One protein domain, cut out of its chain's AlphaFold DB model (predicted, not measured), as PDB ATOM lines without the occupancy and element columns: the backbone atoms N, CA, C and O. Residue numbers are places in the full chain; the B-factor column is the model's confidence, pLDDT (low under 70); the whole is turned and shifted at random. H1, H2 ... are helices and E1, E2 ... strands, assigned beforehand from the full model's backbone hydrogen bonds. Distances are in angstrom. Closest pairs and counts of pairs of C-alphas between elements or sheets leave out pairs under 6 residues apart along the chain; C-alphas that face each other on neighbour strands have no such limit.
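What this domain is: This is residues 43 to 87 of the 138 residues of the protein "PQQ enzyme-like repeat protein" of Neorhizobium sp. S3-V5DH (UniProt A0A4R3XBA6). This domain has little regular structure: a small antiparallel pair of strands, E1 beside E2, with one short helix, H1, next to E2, and a wide loop, residues 55 to 79, between H1 and E2. The 45 printed residues hold E1, H1 and E2 in that order; the class is mixed, helices and strands, with only 12 residues in named elements. The whole is compact, with a radius of gyration of the C-alphas of 9.8 A and spans of 28 by 20 by 17 A.

How they stand to each other: Begin at E1, residues 46 to 48, the antiparallel neighbour of E2, residues 80 to 82, at 143 degrees. Look there for N 47 and O 81, 2.9 A apart, within hydrogen-bond range. A tight link joins E1 to H1, residues 49 to 54, where every O i to N i+4 pair is within hydrogen-bond range. The closest C-alphas of H1 and E2 are those of Arg 49 and Tyr 80, 4.7 A apart. Residues 73 to 74 pair antiparallel with residues 81 to 82 of E2.

Where its parts are: Find C-alpha 46 at (168.298, 129.188, 174.127); E1 runs 6.7 A from there. H1 spans 8.5 A. E2 spans 6.8 A, ending at C-alpha 82, (168.153, 133.539, 172.501).

The domain as a whole: The C-alphas of Asp 63 and Phe 87 are the two farthest apart, 29.1 A. The printed part has no cut. The link from H1 to E2 is long, and its residues 61 to 69 have pLDDT under 70.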
ATOM      1  N   TYR A  43     166.761 136.169 183.264       90.56
ATOM      2  CA  TYR A  43     166.779 134.823 182.724       90.56
ATOM      3  C   TYR A  43     167.435 134.825 181.350       90.56
ATOM      4  O   TYR A  43     167.238 135.747 180.554       90.56
ATOM      5  N   SER A  44     168.211 133.787 181.081       91.19
ATOM      6  CA  SER A  44     168.805 133.530 179.776       91.19
ATOM      7  C   SER A  44     168.515 132.089 179.377       91.19
ATOM      8  O   SER A  44     168.639 131.169 180.188       91.19
ATOM      9  N   GLN A  45     168.076 131.899 178.138       93.25
ATOM     10  CA  GLN A  45     167.698 130.601 177.596       93.25
ATOM     11  C   GLN A  45     167.912 130.603 176.082       93.25
ATOM     12  O   GLN A  45     167.617 131.593 175.406       93.25
ATOM     13  N   LEU A  46     168.407 129.487 175.549       94.62
ATOM     14  CA  LEU A  46     168.298 129.188 174.127       94.62
ATOM     15  C   LEU A  46     166.962 128.504 173.859       94.62
ATOM     16  O   LEU A  46     166.591 127.561 174.550       94.62
ATOM     17  N   ILE A  47     166.283 128.939 172.809       94.81
ATOM     18  CA  ILE A  47     165.170 128.202 172.217       94.81
ATOM     19  C   ILE A  47     165.605 127.673 170.856       94.81
ATOM     20  O   ILE A  47     166.515 128.210 170.213       94.81
ATOM     21  N   THR A  48     164.969 126.601 170.410       95.62
ATOM     22  CA  THR A  48     165.239 126.044 169.087       95.62
ATOM     23  C   THR A  48     164.742 126.988 167.997       95.62
ATOM     24  O   THR A  48     163.798 127.758 168.182       95.62
ATOM     25  N   ARG A  49     165.342 126.893 166.809       93.00
ATOM     26  CA  ARG A  49     164.898 127.670 165.651       93.00
ATOM     27  C   ARG A  49     163.428 127.408 165.308       93.00
ATOM     28  O   ARG A  49     162.719 128.338 164.959       93.00
ATOM     29  N   LYS A  50     162.970 126.164 165.474       93.12
ATOM     30  CA  LYS A  50     161.572 125.774 165.259       93.12
ATOM     31  C   LYS A  50     160.616 126.522 166.192       93.12
ATOM     32  O   LYS A  50     159.574 126.979 165.740       93.12
ATOM     33  N   GLU A  51     160.960 126.626 167.474       93.44
ATOM     34  CA  GLU A  51     160.168 127.386 168.450       93.44
ATOM     35  C   GLU A  51     160.193 128.879 168.125       93.44
ATOM     36  O   GLU A  51     159.149 129.517 168.123       93.44
ATOM     37  N   ALA A  52     161.361 129.418 167.769       90.94
ATOM     38  CA  ALA A  52     161.491 130.820 167.389       90.94
ATOM     39  C   ALA A  52     160.655 131.177 166.146       90.94
ATOM     40  O   ALA A  52     159.963 132.190 166.146       90.94
ATOM     41  N   ASP A  53     160.679 130.332 165.109       89.69
ATOM     42  CA  ASP A  53     159.883 130.530 163.892       89.69
ATOM     43  C   ASP A  53     158.371 130.412 164.184       89.69
ATOM     44  O   ASP A  53     157.575 131.145 163.596       89.69
ATOM     45  N   ALA A  54     157.966 129.531 165.110       90.75
ATOM     46  CA  ALA A  54     156.576 129.407 165.560       90.75
ATOM     47  C   ALA A  54     156.101 130.633 166.364       90.75
ATOM     48  O   ALA A  54     154.957 131.055 166.202       90.75
ATOM     49  N   ASP A  55     156.993 131.235 167.156       87.50
ATOM     50  CA  ASP A  55     156.782 132.516 167.849       87.50
ATOM     51  C   ASP A  55     156.841 133.721 166.874       87.50
ATOM     52  O   ASP A  55     156.651 134.868 167.279       87.50
ATOM     53  N   GLY A  56     157.089 133.487 165.576       86.81
ATOM     54  CA  GLY A  56     157.163 134.525 164.544       86.81
ATOM     55  C   GLY A  56     158.443 135.366 164.587       86.81
ATOM     56  O   GLY A  56     158.521 136.397 163.910       86.81
ATOM     57  N   LEU A  57     159.444 134.940 165.361       85.19
ATOM     58  CA  LEU A  57     160.718 135.633 165.504       85.19
ATOM     59  C   LEU A  57     161.528 135.518 164.214       85.19
ATOM     60  O   LEU A  57     161.614 134.460 163.586       85.19
ATOM     61  N   LYS A  58     162.180 136.612 163.831       82.38
ATOM     62  CA  LYS A  58     163.039 136.666 162.645       82.38
ATOM     63  C   LYS A  58     164.444 137.122 163.023       82.38
ATOM     64  O   LYS A  58     164.612 137.846 164.003       82.38
ATOM     65  N   PRO A  59     165.472 136.736 162.247       80.88
ATOM     66  CA  PRO A  59     166.803 137.302 162.412       80.88
ATOM     67  C   PRO A  59     166.766 138.824 162.288       80.88
ATOM     68  O   PRO A  59     166.139 139.365 161.374       80.88
ATOM     69  N   LEU A  60     167.479 139.504 163.184       73.94
ATOM     70  CA  LEU A  60     167.659 140.952 163.113       73.94
ATOM     71  C   LEU A  60     168.201 141.342 161.725       73.94
ATOM     72  O   LEU A  60     169.095 140.685 161.184       73.94
ATOM     73  N   GLY A  61     167.614 142.381 161.127       69.88
ATOM     74  CA  GLY A  61     167.931 142.842 159.769       69.88
ATOM     75  C   GLY A  61     167.193 142.129 158.624       69.88
ATOM     76  O   GLY A  61     167.297 142.583 157.491       69.88
ATOM     77  N   ALA A  62     166.431 141.056 158.880       62.00
ATOM     78  CA  ALA A  62     165.617 140.360 157.870       62.00
ATOM     79  C   ALA A  62     164.133 140.762 157.960       62.00
ATOM     80  O   ALA A  62     163.295 139.966 158.389       62.00
ATOM     81  N   ASP A  63     163.825 142.025 157.645       66.12
ATOM     82  CA  ASP A  63     162.497 142.654 157.814       66.12
ATOM     83  C   ASP A  63     161.917 142.532 159.238       66.12
ATOM     84  O   ASP A  63     160.729 142.763 159.478       66.12
ATOM     85  N   ALA A  64     162.753 142.136 160.200       62.41
ATOM     86  CA  ALA A  64     162.405 142.072 161.601       62.41
ATOM     87  C   ALA A  64     162.268 143.504 162.116       62.41
ATOM     88  O   ALA A  64     163.187 144.312 161.961       62.41
ATOM     89  N   LYS A  65     161.139 143.813 162.765       58.97
ATOM     90  CA  LYS A  65     161.101 144.970 163.661       58.97
ATOM     91  C   LYS A  65     162.193 144.724 164.694       58.97
ATOM     92  O   LYS A  65     162.221 143.640 165.271       58.97
ATOM     93  N   SER A  66     163.127 145.659 164.852       54.94
ATOM     94  CA  SER A  66     164.146 145.526 165.889       54.94
ATOM     95  C   SER A  66     163.424 145.325 167.212       54.94
ATOM     96  O   SER A  66     162.651 146.194 167.622       54.94
ATOM     97  N   GLU A  67     163.636 144.184 167.851       59.09
ATOM     98  CA  GLU A  67     163.254 144.065 169.245       59.09
ATOM     99  C   GLU A  67     164.161 144.996 170.052       59.09
ATOM    100  O   GLU A  67     165.338 145.178 169.723       59.09
ATOM    101  N   GLU A  68     163.587 145.650 171.059       62.38
ATOM    102  CA  GLU A  68     164.347 146.473 171.992       62.38
ATOM    103  C   GLU A  68     165.436 145.630 172.680       62.38
ATOM    104  O   GLU A  68     165.382 144.395 172.706       62.38
ATOM    105  N   VAL A  69     166.454 146.292 173.235       66.38
ATOM    106  CA  VAL A  69     167.525 145.622 173.985       66.38
ATOM    107  C   VAL A  69     166.905 144.707 175.049       66.38
ATOM    108  O   VAL A  69     166.129 145.162 175.884       66.38
ATOM    109  N   GLY A  70     167.246 143.415 175.011       71.75
ATOM    110  CA  GLY A  70     166.660 142.411 175.905       71.75
ATOM    111  C   GLY A  70     165.444 141.659 175.349       71.75
ATOM    112  O   GLY A  70     164.815 140.925 176.109       71.75
ATOM    113  N   GLY A  71     165.126 141.813 174.060       81.12
ATOM    114  CA  GLY A  71     164.191 140.957 173.325       81.12
ATOM    115  C   GLY A  71     164.787 139.617 172.876       81.12
ATOM    116  O   GLY A  71     165.995 139.368 172.982       81.12
ATOM    117  N   ALA A  72     163.926 138.735 172.371       86.38
ATOM    118  CA  ALA A  72     164.337 137.485 171.763       86.38
ATOM    119  C   ALA A  72     165.019 137.740 170.410       86.38
ATOM    120  O   ALA A  72     164.569 138.519 169.577       86.38
ATOM    121  N   ALA A  73     166.135 137.060 170.162       87.69
ATOM    122  CA  ALA A  73     166.918 137.278 168.952       87.69
ATOM    123  C   ALA A  73     167.279 135.956 168.283       87.69
ATOM    124  O   ALA A  73     167.947 135.094 168.866       87.69
ATOM    125  N   VAL A  74     166.863 135.810 167.022       91.00
ATOM    126  CA  VAL A  74     167.239 134.662 166.191       91.00
ATOM    127  C   VAL A  74     168.687 134.807 165.747       91.00
ATOM    128  O   VAL A  74     169.066 135.790 165.104       91.00
ATOM    129  N   GLN A  75     169.498 133.794 166.046       89.62
ATOM    130  CA  GLN A  75     170.898 133.759 165.649       89.62
ATOM    131  C   GLN A  75     170.994 133.225 164.216       89.62
ATOM    132  O   GLN A  75     170.768 132.047 163.934       89.62
ATOM    133  N   LYS A  76     171.292 134.114 163.267       88.56
ATOM    134  CA  LYS A  76     171.417 133.743 161.853       88.56
ATOM    135  C   LYS A  76     172.508 132.678 161.678       88.56
ATOM    136  O   LYS A  76     173.618 132.835 162.169       88.56
ATOM    137  N   GLY A  77     172.191 131.619 160.932       89.19
ATOM    138  CA  GLY A  77     173.133 130.533 160.640       89.19
ATOM    139  C   GLY A  77     173.261 129.479 161.743       89.19
ATOM    140  O   GLY A  77     174.045 128.550 161.581       89.19
ATOM    141  N   THR A  78     172.485 129.576 162.827       91.88
ATOM    142  CA  THR A  78     172.451 128.559 163.886       91.88
ATOM    143  C   THR A  78     171.038 127.975 164.036       91.88
ATOM    144  O   THR A  78     170.056 128.586 163.595       91.88
ATOM    145  N   PRO A  79     170.895 126.784 164.646       94.50
ATOM    146  CA  PRO A  79     169.590 126.194 164.927       94.50
ATOM    147  C   PRO A  79     168.938 126.764 166.200       94.50
ATOM    148  O   PRO A  79     168.034 126.131 166.745       94.50
ATOM    149  N   TYR A  80     169.368 127.938 166.680       94.19
ATOM    150  CA  TYR A  80     168.925 128.510 167.950       94.19
ATOM    151  C   TYR A  80     168.531 129.987 167.839       94.19
ATOM    152  O   TYR A  80     168.979 130.732 166.967       94.19
ATOM    153  N   ALA A  81     167.711 130.420 168.786       92.88
ATOM    154  CA  ALA A  81     167.511 131.817 169.140       92.88
ATOM    155  C   ALA A  81     167.772 131.987 170.640       92.88
ATOM    156  O   ALA A  81     167.695 131.023 171.402       92.88
ATOM    157  N   VAL A  82     168.091 133.203 171.073       91.12
ATOM    158  CA  VAL A  82     168.153 133.539 172.501       91.12
ATOM    159  C   VAL A  82     166.833 134.175 172.918       91.12
ATOM    160  O   VAL A  82     166.305 135.010 172.190       91.12
ATOM    161  N   LYS A  83     166.302 133.781 174.076       90.38
ATOM    162  CA  LYS A  83     165.078 134.336 174.671       90.38
ATOM    163  C   LYS A  83     165.395 134.840 176.084       90.38
ATOM    164  O   LYS A  83     165.187 134.109 177.055       90.38
ATOM    165  N   PRO A  84     165.987 136.038 176.218       89.06
ATOM    166  CA  PRO A  84     166.183 136.653 177.520       89.06
ATOM    167  C   PRO A  84     164.837 137.097 178.104       89.06
ATOM    168  O   PRO A  84     163.902 137.425 177.377       89.06
ATOM    169  N   ALA A  85     164.734 137.106 179.430       87.94
ATOM    170  CA  ALA A  85     163.568 137.635 180.134       87.94
ATOM    171  C   ALA A  85     164.001 138.315 181.439       87.94
ATOM    172  O   ALA A  85     164.957 137.860 182.072       87.94
ATOM    173  N   PRO A  86     163.339 139.393 181.882       86.44
ATOM    174  CA  PRO A  86     163.717 140.065 183.120       86.44
ATOM    175  C   PRO A  86     163.470 139.151 184.333       86.44
ATOM    176  O   PRO A  86     162.485 138.409 184.379       86.44
ATOM    177  N   PHE A  87     164.353 139.201 185.336       88.19
ATOM    178  CA  PHE A  87     164.179 138.448 186.583       88.19
ATOM    179  C   PHE A  87     163.159 139.157 187.486       88.19
ATOM    180  O   PHE A  87     163.511 139.900 188.405       88.19
TER     181      PHE A  87